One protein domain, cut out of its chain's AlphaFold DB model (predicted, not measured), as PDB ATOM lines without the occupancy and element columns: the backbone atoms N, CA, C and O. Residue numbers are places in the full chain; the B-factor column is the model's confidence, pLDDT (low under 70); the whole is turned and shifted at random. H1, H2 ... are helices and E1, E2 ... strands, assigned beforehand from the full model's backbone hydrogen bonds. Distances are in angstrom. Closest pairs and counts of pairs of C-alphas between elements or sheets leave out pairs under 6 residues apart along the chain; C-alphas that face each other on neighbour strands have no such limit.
ATOM      1  N   VAL A   3     216.437 233.356 163.369       98.44
ATOM      2  CA  VAL A   3     216.923 234.737 163.280       98.44
ATOM      3  C   VAL A   3     217.771 235.027 164.514       98.44
ATOM      4  O   VAL A   3     217.261 235.003 165.632       98.44
ATOM      5  N   GLY A   4     219.057 235.298 164.309       97.31
ATOM      6  CA  GLY A   4     219.998 235.683 165.360       97.31
ATOM      7  C   GLY A   4     220.581 237.057 165.068       97.31
ATOM      8  O   GLY A   4     221.621 237.155 164.431       97.31
ATOM      9  N   LEU A   5     219.880 238.106 165.496       98.06
ATOM     10  CA  LEU A   5     220.261 239.510 165.313       98.06
ATOM     11  C   LEU A   5     220.093 240.253 166.639       98.06
ATOM     12  O   LEU A   5     219.163 239.950 167.391       98.06
ATOM     13  N   GLY A   6     220.963 241.222 166.916       96.38
ATOM     14  CA  GLY A   6     220.907 242.033 168.135       96.38
ATOM     15  C   GLY A   6     222.219 242.140 168.906       96.38
ATOM     16  O   GLY A   6     222.394 243.084 169.661       96.38
ATOM     17  N   ILE A   7     223.164 241.209 168.736       95.19
ATOM     18  CA  ILE A   7     224.452 241.298 169.453       95.19
ATOM     19  C   ILE A   7     225.174 242.596 169.083       95.19
ATOM     20  O   ILE A   7     225.666 243.276 169.971       95.19
ATOM     21  N   ASN A   8     225.181 242.967 167.800       94.38
ATOM     22  CA  ASN A   8     225.857 244.177 167.324       94.38
ATOM     23  C   ASN A   8     225.192 245.468 167.812       94.38
ATOM     24  O   ASN A   8     225.878 246.464 167.991       94.38
ATOM     25  N   ASP A   9     223.881 245.443 168.043       95.44
ATOM     26  CA  ASP A   9     223.132 246.582 168.563       95.44
ATOM     27  C   ASP A   9     223.498 246.868 170.032       95.44
ATOM     28  O   ASP A   9     223.500 248.015 170.455       95.44
ATOM     29  N   PHE A  10     223.838 245.837 170.819       95.19
ATOM     30  CA  PHE A  10     224.022 245.950 172.276       95.19
ATOM     31  C   PHE A  10     225.428 245.568 172.785       95.19
ATOM     32  O   PHE A  10     225.657 245.528 173.998       95.19
ATOM     33  N   SER A  11     226.380 245.248 171.904       91.44
ATOM     34  CA  SER A  11     227.740 244.839 172.301       91.44
ATOM     35  C   SER A  11     228.624 246.012 172.723       91.44
ATOM     36  O   SER A  11     229.615 245.803 173.425       91.44
ATOM     37  N   THR A  12     228.253 247.240 172.362       91.25
ATOM     38  CA  THR A  12     228.961 248.468 172.733       91.25
ATOM     39  C   THR A  12     228.060 249.413 173.519       91.25
ATOM     40  O   THR A  12     226.838 249.379 173.402       91.25
ATOM     41  N   ALA A  13     228.669 250.298 174.311       91.75
ATOM     42  CA  ALA A  13     227.961 251.483 174.782       91.75
ATOM     43  C   ALA A  13     227.588 252.383 173.591       91.75
ATOM     44  O   ALA A  13     228.242 252.324 172.548       91.75
ATOM     45  N   LEU A  14     226.579 253.237 173.776       93.44
ATOM     46  CA  LEU A  14     226.253 254.274 172.800       93.44
ATOM     47  C   LEU A  14     227.432 255.237 172.631       93.44
ATOM     48  O   LEU A  14     227.985 255.759 173.603       93.44
ATOM     49  N   ASN A  15     227.794 255.473 171.381       92.81
ATOM     50  CA  ASN A  15     228.865 256.347 170.951       92.81
ATOM     51  C   ASN A  15     228.326 257.750 170.637       92.81
ATOM     52  O   ASN A  15     227.175 257.917 170.223       92.81
ATOM     53  N   LEU A  23     220.146 253.946 176.209       94.31
ATOM     54  CA  LEU A  23     219.960 252.523 175.919       94.31
ATOM     55  C   LEU A  23     218.479 252.132 175.807       94.31
ATOM     56  O   LEU A  23     218.150 251.225 175.043       94.31
ATOM     57  N   ASP A  24     217.584 252.806 176.531       95.62
ATOM     58  CA  ASP A  24     216.150 252.516 176.486       95.62
ATOM     59  C   ASP A  24     215.541 252.961 175.152       95.62
ATOM     60  O   ASP A  24     214.737 252.227 174.566       95.62
ATOM     61  N   ALA A  25     215.970 254.116 174.632       97.69
ATOM     62  CA  ALA A  25     215.612 254.604 173.306       97.69
ATOM     63  C   ALA A  25     216.110 253.658 172.204       97.69
ATOM     64  O   ALA A  25     215.324 253.285 171.330       97.69
ATOM     65  N   LEU A  26     217.366 253.201 172.280       97.69
ATOM     66  CA  LEU A  26     217.904 252.180 171.371       97.69
ATOM     67  C   LEU A  26     217.093 250.882 171.453       97.69
ATOM     68  O   LEU A  26     216.678 250.335 170.435       97.69
ATOM     69  N   ALA A  27     216.812 250.393 172.661       97.69
ATOM     70  CA  ALA A  27     216.058 249.160 172.846       97.69
ATOM     71  C   ALA A  27     214.622 249.275 172.300       97.69
ATOM     72  O   ALA A  27     214.092 248.312 171.742       97.69
ATOM     73  N   ALA A  28     213.972 250.433 172.447       98.31
ATOM     74  CA  ALA A  28     212.646 250.690 171.889       98.31
ATOM     75  C   ALA A  28     212.644 250.700 170.355       98.31
ATOM     76  O   ALA A  28     211.759 250.091 169.740       98.31
ATOM     77  N   ASP A  29     213.641 251.336 169.748       98.50
ATOM     78  CA  ASP A  29     213.795 251.380 168.296       98.50
ATOM     79  C   ASP A  29     214.132 249.992 167.731       98.50
ATOM     80  O   ASP A  29     213.448 249.506 166.830       98.50
ATOM     81  N   TYR A  30     215.061 249.268 168.367       98.56
ATOM     82  CA  TYR A  30     215.373 247.872 168.052       98.56
ATOM     83  C   TYR A  30     214.120 246.991 168.050       98.56
ATOM     84  O   TYR A  30     213.884 246.257 167.092       98.56
ATOM     85  N   ARG A  31     213.264 247.068 169.084       98.75
ATOM     86  CA  ARG A  31     212.012 246.287 169.123       98.75
ATOM     87  C   ARG A  31     211.081 246.650 167.968       98.75
ATOM     88  O   ARG A  31     210.485 245.750 167.377       98.75
ATOM     89  N   THR A  32     210.965 247.936 167.642       98.75
ATOM     90  CA  THR A  32     210.137 248.423 166.528       98.75
ATOM     91  C   THR A  32     210.646 247.886 165.192       98.75
ATOM     92  O   THR A  32     209.874 247.291 164.435       98.75
ATOM     93  N   ALA A  33     211.951 248.001 164.939       98.75
ATOM     94  CA  ALA A  33     212.601 247.477 163.744       98.75
ATOM     95  C   ALA A  33     212.456 245.951 163.637       98.75
ATOM     96  O   ALA A  33     212.088 245.434 162.581       98.75
ATOM     97  N   TYR A  34     212.660 245.222 164.737       98.75
ATOM     98  CA  TYR A  34     212.525 243.766 164.752       98.75
ATOM     99  C   TYR A  34     211.088 243.333 164.443       98.75
ATOM    100  O   TYR A  34     210.878 242.422 163.646       98.75
ATOM    101  N   LEU A  35     210.080 243.987 165.030       98.75
ATOM    102  CA  LEU A  35     208.672 243.701 164.735       98.75
ATOM    103  C   LEU A  35     208.344 243.932 163.255       98.75
ATOM    104  O   LEU A  35     207.721 243.061 162.650       98.75
ATOM    105  N   GLY A  36     208.822 245.038 162.673       98.62
ATOM    106  CA  GLY A  36     208.683 245.314 161.241       98.62
ATOM    107  C   GLY A  36     209.353 244.248 160.372       98.62
ATOM    108  O   GLY A  36     208.737 243.719 159.449       98.62
ATOM    109  N   PHE A  37     210.568 243.825 160.726       98.69
ATOM    110  CA  PHE A  37     211.251 242.732 160.034       98.69
ATOM    111  C   PHE A  37     210.464 241.413 160.110       98.69
ATOM    112  O   PHE A  37     210.331 240.697 159.117       98.69
ATOM    113  N   LEU A  38     209.869 241.084 161.262       98.44
ATOM    114  CA  LEU A  38     209.001 239.908 161.381       98.44
ATOM    115  C   LEU A  38     207.748 240.009 160.503       98.44
ATOM    116  O   LEU A  38     207.263 238.979 160.026       98.44
ATOM    117  N   ASP A  39     207.221 241.211 160.278       98.25
ATOM    118  CA  ASP A  39     206.107 241.432 159.355       98.25
ATOM    119  C   ASP A  39     206.523 241.188 157.902       98.25
ATOM    120  O   ASP A  39     205.810 240.490 157.176       98.25
ATOM    121  N   GLU A  40     207.711 241.637 157.494       98.31
ATOM    122  CA  GLU A  40     208.271 241.329 156.171       98.31
ATOM    123  C   GLU A  40     208.462 239.820 155.968       98.31
ATOM    124  O   GLU A  40     208.063 239.254 154.944       98.31
ATOM    125  N   LEU A  41     209.008 239.132 156.973       97.94
ATOM    126  CA  LEU A  41     209.176 237.681 156.945       97.94
ATOM    127  C   LEU A  41     207.827 236.958 156.825       97.94
ATOM    128  O   LEU A  41     207.707 235.983 156.077       97.94
ATOM    129  N   ARG A  42     206.789 237.435 157.518       97.06
ATOM    130  CA  ARG A  42     205.425 236.895 157.402       97.06
ATOM    131  C   ARG A  42     204.813 237.156 156.036       97.06
ATOM    132  O   ARG A  42     204.158 236.258 155.509       97.06
ATOM    133  N   ALA A  43     205.021 238.338 155.467       97.62
ATOM    134  CA  ALA A  43     204.539 238.675 154.134       97.62
ATOM    135  C   ALA A  43     205.183 237.779 153.065       97.62
ATOM    136  O   ALA A  43     204.497 237.308 152.160       97.62
ATOM    137  N   ARG A  44     206.483 237.486 153.203       98.00
ATOM    138  CA  ARG A  44     207.244 236.686 152.235       98.00
ATOM    139  C   ARG A  44     207.028 235.178 152.356       98.00
ATOM    140  O   ARG A  44     206.941 234.502 151.335       98.00
ATOM    141  N   TYR A  45     206.990 234.642 153.575       96.19
ATOM    142  CA  TYR A  45     206.986 233.190 153.816       96.19
ATOM    143  C   TYR A  45     205.647 232.646 154.334       96.19
ATOM    144  O   TYR A  45     205.446 231.432 154.371       96.19
ATOM    145  N   GLY A  46     204.708 233.530 154.677       95.38
ATOM    146  CA  GLY A  46     203.358 233.188 155.111       95.38
ATOM    147  C   GLY A  46     203.174 233.114 156.630       95.38
ATOM    148  O   GLY A  46     204.108 233.012 157.429       95.38
ATOM    149  N   LYS A  47     201.903 233.139 157.052       93.38
ATOM    150  CA  LYS A  47     201.498 233.119 158.474       93.38
ATOM    151  C   LYS A  47     201.794 231.791 159.188       93.38
ATOM    152  O   LYS A  47     201.792 231.741 160.414       93.38
ATOM    153  N   SER A  48     202.020 230.709 158.444       93.12
ATOM    154  CA  SER A  48     202.298 229.376 158.995       93.12
ATOM    155  C   SER A  48     203.774 229.134 159.312       93.12
ATOM    156  O   SER A  48     204.076 228.152 159.988       93.12
ATOM    157  N   THR A  49     204.695 229.999 158.873       94.12
ATOM    158  CA  THR A  49     206.131 229.814 159.107       94.12
ATOM    159  C   THR A  49     206.453 229.871 160.603       94.12
ATOM    160  O   THR A  49     206.085 230.816 161.293       94.12
ATOM    161  N   SER A  50     207.198 228.908 161.133       96.56
ATOM    162  CA  SER A  50     207.751 229.033 162.489       96.56
ATOM    163  C   SER A  50     209.012 229.896 162.465       96.56
ATOM    164  O   SER A  50     209.903 229.667 161.637       96.56
ATOM    165  N   ILE A  51     209.088 230.886 163.355       97.94
ATOM    166  CA  ILE A  51     210.232 231.795 163.496       97.94
ATOM    167  C   ILE A  51     210.817 231.616 164.897       97.94
ATOM    168  O   ILE A  51     210.095 231.713 165.888       97.94
ATOM    169  N   VAL A  52     212.118 231.349 164.972       98.50
ATOM    170  CA  VAL A  52     212.870 231.214 166.222       98.50
ATOM    171  C   VAL A  52     213.866 232.360 166.314       98.50
ATOM    172  O   VAL A  52     214.731 232.477 165.450       98.50
ATOM    173  N   LEU A  53     213.734 233.195 167.338       98.69
ATOM    174  CA  LEU A  53     214.663 234.280 167.641       98.69
ATOM    175  C   LEU A  53     215.722 233.754 168.605       98.69
ATOM    176  O   LEU A  53     215.385 233.320 169.706       98.69
ATOM    177  N   THR A  54     216.983 233.751 168.196       98.31
ATOM    178  CA  THR A  54     218.095 233.273 169.026       98.31
ATOM    179  C   THR A  54     218.869 234.441 169.609       98.31
ATOM    180  O   THR A  54     219.172 235.383 168.877       98.31
ATOM    181  N   TYR A  55     219.239 234.365 170.885       97.31
ATOM    182  CA  TYR A  55     220.066 235.386 171.530       97.31
ATOM    183  C   TYR A  55     220.933 234.795 172.657       97.31
ATOM    184  O   TYR A  55     220.482 233.863 173.335       97.31
ATOM    185  N   PRO A  56     222.156 235.319 172.866       94.88
ATOM    186  CA  PRO A  56     223.048 234.867 173.926       94.88
ATOM    187  C   PRO A  56     222.724 235.509 175.281       94.88
ATOM    188  O   PRO A  56     222.061 236.547 175.360       94.88
ATOM    189  N   THR A  57     223.308 234.964 176.347       89.50
ATOM    190  CA  THR A  57     223.662 235.767 177.527       89.50
ATOM    191  C   THR A  57     224.747 236.779 177.148       89.50
ATOM    192  O   THR A  57     225.819 236.392 176.685       89.50
ATOM    193  N   MET A  58     224.488 238.067 177.368       88.00
ATOM    194  CA  MET A  58     225.469 239.145 177.206       88.00
ATOM    195  C   MET A  58     226.002 239.544 178.586       88.00
ATOM    196  O   MET A  58     225.225 239.745 179.516       88.00
ATOM    197  N   SER A  59     227.323 239.659 178.738       79.50
ATOM    198  CA  SER A  59     227.956 239.978 180.029       79.50
ATOM    199  C   SER A  59     227.719 241.419 180.489       79.50
ATOM    200  O   SER A  59     227.808 241.711 181.679       79.50
ATOM    201  N   ASN A  60     227.428 242.320 179.554       75.56
ATOM    202  CA  ASN A  60     227.366 243.763 179.764       75.56
ATOM    203  C   ASN A  60     225.937 244.333 179.800       75.56
ATOM    204  O   ASN A  60     225.777 245.490 180.184       75.56
ATOM    205  N   ALA A  61     224.908 243.574 179.401       76.31
ATOM    206  CA  ALA A  61     223.547 244.099 179.282       76.31
ATOM    207  C   ALA A  61     222.464 243.010 179.275       76.31
ATOM    208  O   ALA A  61     222.634 241.944 178.686       76.31
ATOM    209  N   THR A  62     221.289 243.324 179.830       92.50
ATOM    210  CA  THR A  62     220.064 242.522 179.639       92.50
ATOM    211  C   THR A  62     219.195 243.036 178.491       92.50
ATOM    212  O   THR A  62     218.303 242.321 178.045       92.50
ATOM    213  N   ALA A  63     219.480 244.232 177.956       95.12
ATOM    214  CA  ALA A  63     218.638 244.926 176.980       95.12
ATOM    215  C   ALA A  63     218.298 244.086 175.735       95.12
ATOM    216  O   ALA A  63     217.149 244.104 175.285       95.12
ATOM    217  N   LEU A  64     219.254 243.300 175.220       96.38
ATOM    218  CA  LEU A  64     219.006 242.361 174.122       96.38
ATOM    219  C   LEU A  64     218.004 241.273 174.526       96.38
ATOM    220  O   LEU A  64     216.991 241.074 173.855       96.38
ATOM    221  N   ALA A  65     218.279 240.581 175.635       96.81
ATOM    222  CA  ALA A  65     217.433 239.504 176.136       96.81
ATOM    223  C   ALA A  65     216.012 240.005 176.431       96.81
ATOM    224  O   ALA A  65     215.032 239.408 175.978       96.81
ATOM    225  N   ASP A  66     215.900 241.142 177.115       97.69
ATOM    226  CA  ASP A  66     214.629 241.778 177.441       97.69
ATOM    227  C   ASP A  66     213.868 242.183 176.178       97.69
ATOM    228  O   ASP A  66     212.665 241.929 176.075       97.69
ATOM    229  N   SER A  67     214.559 242.747 175.184       98.44
ATOM    230  CA  SER A  67     213.943 243.175 173.929       98.44
ATOM    231  C   SER A  67     213.433 242.002 173.100       98.44
ATOM    232  O   SER A  67     212.278 242.027 172.677       98.44
ATOM    233  N   VAL A  68     214.228 240.942 172.923       98.56
ATOM    234  CA  VAL A  68     213.784 239.735 172.204       98.56
ATOM    235  C   VAL A  68     212.578 239.109 172.902       98.56
ATOM    236  O   VAL A  68     211.586 238.770 172.254       98.56
ATOM    237  N   GLN A  69     212.607 239.010 174.232       98.44
ATOM    238  CA  GLN A  69     211.489 238.466 174.999       98.44
ATOM    239  C   GLN A  69     210.229 239.339 174.905       98.44
ATOM    240  O   GLN A  69     209.123 238.807 174.800       98.44
ATOM    241  N   GLN A  70     210.363 240.669 174.893       98.62
ATOM    242  CA  GLN A  70     209.241 241.586 174.664       98.62
ATOM    243  C   GLN A  70     208.655 241.438 173.255       98.62
ATOM    244  O   GLN A  70     207.436 241.329 173.131       98.62
ATOM    245  N   VAL A  71     209.494 241.344 172.218       98.81
ATOM    246  CA  VAL A  71     209.060 241.100 170.830       98.81
ATOM    247  C   VAL A  71     208.261 239.800 170.743       98.81
ATOM    248  O   VAL A  71     207.138 239.797 170.240       98.81
ATOM    249  N   VAL A  72     208.780 238.700 171.298       98.69
ATOM    250  CA  VAL A  72     208.075 237.407 171.312       98.69
ATOM    251  C   VAL A  72     206.745 237.503 172.061       98.69
ATOM    252  O   VAL A  72     205.725 237.028 171.558       98.69
ATOM    253  N   ARG A  73     206.718 238.131 173.245       98.75
ATOM    254  CA  ARG A  73     205.477 238.320 174.017       98.75
ATOM    255  C   ARG A  73     204.439 239.125 173.243       98.75
ATOM    256  O   ARG A  73     203.280 238.722 173.227       98.75
ATOM    257  N   GLN A  74     204.846 240.205 172.584       98.62
ATOM    258  CA  GLN A  74     203.954 241.042 171.785       98.62
ATOM    259  C   GLN A  74     203.372 240.281 170.589       98.62
ATOM    260  O   GLN A  74     202.170 240.331 170.349       98.62
ATOM    261  N   ARG A  75     204.189 239.510 169.864       98.31
ATOM    262  CA  ARG A  75     203.697 238.678 168.753       98.31
ATOM    263  C   ARG A  75     202.711 237.619 169.232       98.31
ATOM    264  O   ARG A  75     201.654 237.441 168.631       98.31
ATOM    265  N   ASN A  76     203.021 236.969 170.350       98.38
ATOM    266  CA  ASN A  76     202.145 235.963 170.937       98.38
ATOM    267  C   ASN A  76     200.818 236.564 171.426       98.38
ATOM    268  O   ASN A  76     199.773 235.957 171.194       98.38
ATOM    269  N   SER A  77     200.824 237.751 172.047       98.25
ATOM    270  CA  SER A  77     199.588 238.422 172.487       98.25
ATOM    271  C   SER A  77     198.712 238.886 171.318       98.25
ATOM    272  O   SER A  77     197.495 238.959 171.458       98.25
ATOM    273  N   GLN A  78     199.311 239.114 170.147       97.12
ATOM    274  CA  GLN A  78     198.622 239.403 168.884       97.12
ATOM    275  C   GLN A  78     198.186 238.138 168.116       97.12
ATOM    276  O   GLN A  78     197.697 238.227 166.991       97.12
ATOM    277  N   GLY A  79     198.352 236.947 168.703       97.44
ATOM    278  CA  GLY A  79     197.914 235.671 168.129       97.44
ATOM    279  C   GLY A  79     198.946 234.956 167.249       97.44
ATOM    280  O   GLY A  79     198.674 233.857 166.762       97.44
ATOM    281  N   ASP A  80     200.151 235.506 167.071       97.19
ATOM    282  CA  ASP A  80     201.244 234.849 166.342       97.19
ATOM    283  C   ASP A  80     202.079 233.958 167.273       97.19
ATOM    284  O   ASP A  80     203.255 234.201 167.533       97.19
ATOM    285  N   GLY A  81     201.463 232.869 167.745       96.62
ATOM    286  CA  GLY A  81     202.092 231.873 168.624       96.62
ATOM    287  C   GLY A  81     203.268 231.097 168.009       96.62
ATOM    288  O   GLY A  81     203.846 230.232 168.677       96.62
ATOM    289  N   ARG A  82     203.596 231.354 166.734       97.06
ATOM    290  CA  ARG A  82     204.666 230.699 165.964       97.06
ATOM    291  C   ARG A  82     205.985 231.470 165.993       97.06
ATOM    292  O   ARG A  82     206.943 231.023 165.361       97.06
ATOM    293  N   VAL A  83     206.041 232.590 166.712       98.31
ATOM    294  CA  VAL A  83     207.291 233.273 167.056       98.31
ATOM    295  C   VAL A  83     207.742 232.772 168.426       98.31
ATOM    296  O   VAL A  83     207.029 232.897 169.422       98.31
ATOM    297  N   LYS A  84     208.916 232.147 168.478       98.31
ATOM    298  CA  LYS A  84     209.519 231.601 169.701       98.31
ATOM    299  C   LYS A  84     210.905 232.191 169.902       98.31
ATOM    300  O   LYS A  84     211.522 232.644 168.945       98.31
ATOM    301  N   ALA A  85     211.394 232.145 171.133       98.25
ATOM    302  CA  ALA A  85     212.763 232.506 171.464       98.25
ATOM    303  C   ALA A  85     213.547 231.270 171.912       98.25
ATOM    304  O   ALA A  85     213.010 230.432 172.637       98.25
ATOM    305  N   LEU A  86     214.812 231.201 171.507       98.12
ATOM    306  CA  LEU A  86     215.813 230.286 172.037       98.12
ATOM    307  C   LEU A  86     216.955 231.121 172.617       98.12
ATOM    308  O   LEU A  86     217.757 231.702 171.888       98.12
ATOM    309  N   HIS A  87     217.008 231.179 173.941       97.31
ATOM    310  CA  HIS A  87     218.170 231.695 174.651       97.31
ATOM    311  C   HIS A  87     219.272 230.638 174.658       97.31
ATOM    312  O   HIS A  87     218.983 229.449 174.812       97.31
ATOM    313  N   TYR A  88     220.520 231.066 174.507       95.69
ATOM    314  CA  TYR A  88     221.673 230.221 174.770       95.69
ATOM    315  C   TYR A  88     222.640 230.921 175.719       95.69
ATOM    316  O   TYR A  88     222.926 232.108 175.589       95.69
ATOM    317  N   ASP A  89     223.144 230.170 176.690       93.81
ATOM    318  CA  ASP A  89     224.125 230.662 177.646       93.81
ATOM    319  C   ASP A  89     225.499 230.081 177.316       93.81
ATOM    320  O   ASP A  89     225.650 228.863 177.185       93.81
ATOM    321  N   ASN A  90     226.495 230.954 177.169       91.75
ATOM    322  CA  ASN A  90     227.831 230.545 176.747       91.75
ATOM    323  C   ASN A  90     228.481 229.602 177.768       91.75
ATOM    324  O   ASN A  90     229.091 228.612 177.375       91.75
ATOM    325  N   ALA A  91     228.316 229.866 179.069       92.44
ATOM    326  CA  ALA A  91     228.905 229.039 180.115       92.44
ATOM    327  C   ALA A  91     228.195 227.682 180.219       92.44
ATOM    328  O   ALA A  91     228.854 226.646 180.294       92.44
ATOM    329  N   ALA A  92     226.863 227.669 180.157       95.00
ATOM    330  CA  ALA A  92     226.075 226.441 180.221       95.00
ATOM    331  C   ALA A  92     226.306 225.526 179.009       95.00
ATOM    332  O   ALA A  92     226.281 224.305 179.152       95.00
ATOM    333  N   LEU A  93     226.540 226.101 177.824       95.50
ATOM    334  CA  LEU A  93     226.875 225.343 176.615       95.50
ATOM    335  C   LEU A  93     228.370 225.023 176.483       95.50
ATOM    336  O   LEU A  93     228.740 224.287 175.570       95.50
ATOM    337  N   GLY A  94     229.218 225.548 177.372       95.44
ATOM    338  CA  GLY A  94     230.665 225.360 177.305       95.44
ATOM    339  C   GLY A  94     231.275 225.948 176.033       95.44
ATOM    340  O   GLY A  94     232.111 225.290 175.409       95.44
ATOM    341  N   LEU A  95     230.815 227.140 175.632       96.19
ATOM    342  CA  LEU A  95     231.378 227.865 174.497       96.19
ATOM    343  C   LEU A  95     232.731 228.467 174.887       96.19
ATOM    344  O   LEU A  95     232.854 229.100 175.939       96.19
ATOM    345  N   ASP A  96     233.732 228.270 174.039       95.94
ATOM    346  CA  ASP A  96     235.115 228.681 174.255       95.94
ATOM    347  C   ASP A  96     235.438 230.066 173.673       95.94
ATOM    348  O   ASP A  96     236.347 230.731 174.170       95.94
ATOM    349  N   LEU A  97     234.671 230.526 172.677       94.94
ATOM    350  CA  LEU A  97     234.853 231.794 171.966       94.94
ATOM    351  C   LEU A  97     236.279 231.987 171.425       94.94
ATOM    352  O   LEU A  97     236.787 233.106 171.361       94.94
ATOM    353  N   LEU A  98     236.940 230.893 171.035       97.44
ATOM    354  CA  LEU A  98     238.325 230.901 170.545       97.44
ATOM    355  C   LEU A  98     238.442 231.208 169.044       97.44
ATOM    356  O   LEU A  98     239.510 231.032 168.453       97.44
ATOM    357  N   GLY A  99     237.359 231.648 168.402       95.81
ATOM    358  CA  GLY A  99     237.416 232.258 167.077       95.81
ATOM    359  C   GLY A  99     238.076 233.642 167.108       95.81
ATOM    360  O   GLY A  99     238.387 234.197 168.163       95.81
ATOM    361  N   CYS A 100     238.294 234.226 165.926       96.56
ATOM    362  CA  CYS A 100     238.832 235.586 165.819       96.56
ATOM    363  C   CYS A 100     237.929 236.589 166.546       96.56
ATOM    364  O   CYS A 100     236.710 236.467 166.489       96.56
ATOM    365  N   ASP A 101     238.518 237.589 167.202       93.81
ATOM    366  CA  ASP A 101     237.783 238.655 167.896       93.81
ATOM    367  C   ASP A 101     236.721 238.131 168.878       93.81
ATOM    368  O   ASP A 101     235.636 238.700 168.990       93.81
ATOM    369  N   TRP A 102     237.034 237.031 169.575       92.31
ATOM    370  CA  TRP A 102     236.146 236.376 170.545       92.31
ATOM    371  C   TRP A 102     234.848 235.826 169.934       92.31
ATOM    372  O   TRP A 102     233.821 235.716 170.607       92.31
ATOM    373  N   HIS A 103     234.872 235.487 168.644       94.69
ATOM    374  CA  HIS A 103     233.744 234.847 167.975       94.69
ATOM    375  C   HIS A 103     233.664 233.345 168.288       94.69
ATOM    376  O   HIS A 103     234.671 232.729 168.652       94.69
ATOM    377  N   PRO A 104     232.485 232.725 168.087       96.62
ATOM    378  CA  PRO A 104     232.319 231.286 168.235       96.62
ATOM    379  C   PRO A 104     233.333 230.475 167.417       96.62
ATOM    380  O   PRO A 104     233.520 230.706 166.218       96.62
ATOM    381  N   SER A 105     233.967 229.492 168.050       98.25
ATOM    382  CA  SER A 105     234.831 228.524 167.371       98.25
ATOM    383  C   SER A 105     234.024 227.431 166.652       98.25
ATOM    384  O   SER A 105     232.799 227.340 166.751       98.25
ATOM    385  N   LEU A 106     234.704 226.527 165.933       98.25
ATOM    386  CA  LEU A 106     234.049 225.338 165.370       98.25
ATOM    387  C   LEU A 106     233.405 224.457 166.458       98.25
ATOM    388  O   LEU A 106     232.369 223.836 166.205       98.25
ATOM    389  N   HIS A 107     234.024 224.366 167.637       98.12
ATOM    390  CA  HIS A 107     233.459 223.650 168.783       98.12
ATOM    391  C   HIS A 107     232.153 224.315 169.226       98.12
ATOM    392  O   HIS A 107     231.119 223.647 169.299       98.12
ATOM    393  N   ASP A 108     232.160 225.638 169.358       98.19
ATOM    394  CA  ASP A 108     230.983 226.413 169.753       98.19
ATOM    395  C   ASP A 108     229.840 226.279 168.752       98.19
ATOM    396  O   ASP A 108     228.693 226.031 169.125       98.19
ATOM    397  N   HIS A 109     230.147 226.372 167.456       98.12
ATOM    398  CA  HIS A 109     229.163 226.180 166.397       98.12
ATOM    399  C   HIS A 109     228.511 224.791 166.455       98.12
ATOM    400  O   HIS A 109     227.309 224.678 166.205       98.12
ATOM    401  N   LYS A 110     229.253 223.734 166.819       98.44
ATOM    402  CA  LYS A 110     228.683 222.387 167.011       98.44
ATOM    403  C   LYS A 110     227.765 222.327 168.232       98.44
ATOM    404  O   LYS A 110     226.682 221.749 168.132       98.44
ATOM    405  N   ALA A 111     228.161 222.933 169.350       98.25
ATOM    406  CA  ALA A 111     227.332 223.002 170.554       98.25
ATOM    407  C   ALA A 111     226.022 223.767 170.289       98.25
ATOM    408  O   ALA A 111     224.931 223.264 170.572       98.25
ATOM    409  N   LEU A 112     226.115 224.934 169.645       97.94
ATOM    410  CA  LEU A 112     224.969 225.746 169.234       97.94
ATOM    411  C   LEU A 112     224.059 225.004 168.250       97.94
ATOM    412  O   LEU A 112     222.837 225.042 168.397       97.94
ATOM    413  N   ALA A 113     224.626 224.282 167.278       98.19
ATOM    414  CA  ALA A 113     223.851 223.454 166.356       98.19
ATOM    415  C   ALA A 113     223.076 222.347 167.090       98.19
ATOM    416  O   ALA A 113     221.913 222.105 166.769       98.19
ATOM    417  N   GLY A 114     223.678 221.712 168.101       98.06
ATOM    418  CA  GLY A 114     223.010 220.716 168.944       98.06
ATOM    419  C   GLY A 114     221.855 221.300 169.765       98.06
ATOM    420  O   GLY A 114     220.762 220.722 169.796       98.06
ATOM    421  N   ALA A 115     222.063 222.471 170.374       97.75
ATOM    422  CA  ALA A 115     221.034 223.182 171.133       97.75
ATOM    423  C   ALA A 115     219.860 223.607 170.235       97.75
ATOM    424  O   ALA A 115     218.697 223.327 170.538       97.75
ATOM    425  N   LEU A 116     220.159 224.217 169.085       97.94
ATOM    426  CA  LEU A 116     219.158 224.637 168.108       97.94
ATOM    427  C   LEU A 116     218.404 223.443 167.512       97.94
ATOM    428  O   LEU A 116     217.181 223.492 167.393       97.94
ATOM    429  N   GLY A 117     219.113 222.367 167.166       97.56
ATOM    430  CA  GLY A 117     218.518 221.140 166.641       97.56
ATOM    431  C   GLY A 117     217.525 220.524 167.624       97.56
ATOM    432  O   GLY A 117     216.387 220.244 167.251       97.56
ATOM    433  N   SER A 118     217.919 220.406 168.895       97.19
ATOM    434  CA  SER A 118     217.046 219.916 169.971       97.19
ATOM    435  C   SER A 118     215.805 220.793 170.153       97.19
ATOM    436  O   SER A 118     214.692 220.283 170.258       97.19
ATOM    437  N   PHE A 119     215.975 222.118 170.130       97.12
ATOM    438  CA  PHE A 119     214.861 223.057 170.243       97.12
ATOM    439  C   PHE A 119     213.876 222.927 169.076       97.12
ATOM    440  O   PHE A 119     212.669 222.815 169.285       97.12
ATOM    441  N   ILE A 120     214.385 222.910 167.840       96.31
ATOM    442  CA  ILE A 120     213.572 222.795 166.624       96.31
ATOM    443  C   ILE A 120     212.840 221.450 166.574       96.31
ATOM    444  O   ILE A 120     211.681 221.421 166.162       96.31
ATOM    445  N   ALA A 121     213.465 220.358 167.024       95.62
ATOM    446  CA  ALA A 121     212.838 219.036 167.087       95.62
ATOM    447  C   ALA A 121     211.616 218.989 168.025       95.62
ATOM    448  O   ALA A 121     210.714 218.182 167.812       95.62
ATOM    449  N   GLY A 122     211.558 219.868 169.032       95.31
ATOM    450  CA  GLY A 122     210.405 220.012 169.924       95.31
ATOM    451  C   GLY A 122     209.268 220.877 169.367       95.31
ATOM    452  O   GLY A 122     208.199 220.955 169.977       95.31
ATOM    453  N   LEU A 123     209.464 221.554 168.231       93.75
ATOM    454  CA  LEU A 123     208.432 222.390 167.621       93.75
ATOM    455  C   LEU A 123     207.480 221.543 166.757       93.75
ATOM    456  O   LEU A 123     207.921 220.620 166.075       93.75
TER     457      LEU A 123
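AT A GLANCE: This is residues 3 to 15 and 23 to 123 of the 127 residues of an uncharacterized protein of Nonomuraea jabiensis (UniProt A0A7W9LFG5). A two-strand ribbon, E1 and E2, forms the middle, with H3 packed on one side and H4 on the other; H2 packs on H3. The 114 printed residues, mostly helix, run H1, H2, E1, H3, E2, H4, compact with a radius of gyration of the C-alphas of 14.9 A, spanning 39 by 39 by 21 A.

HOW THE PARTS SIT: H2, residues 23 to 45, touches H3, residues 63 to 77, the same way at a steep tilt of 45 degrees; the closest C-alphas, Arg 31 and Ser 67, are 6.0 A apart. E1, residues 51 to 56, and E2, residues 83 to 88, are parallel; N 53 and O 84, 2.8 A apart, are within hydrogen-bond range. E1, H3 and E2 form a strand-helix-strand unit, parallel neighbours joined through a helix, its crossover right-handed. H4, residues 106 to 121, is closest to E2 at the C-alphas of Phe 119 and Leu 86, 7.5 A. In H2, H3 and H4 every O i to N i+4 pair is within hydrogen-bond range.

IN THESE COORDINATES: H1, residues 7 to 10, begins at C-alpha 7 (224.452, 241.298, 169.453). H2 measures 32.1 A; H4, 22.2 A, ends at C-alpha 121 (212.838, 219.036, 167.087).

THE WHOLE: Residues 16 to 22 are not printed; C-alphas 15 and 23 are 10.9 A apart. The link E2 to H4 is long. No printed residue is under pLDDT 70.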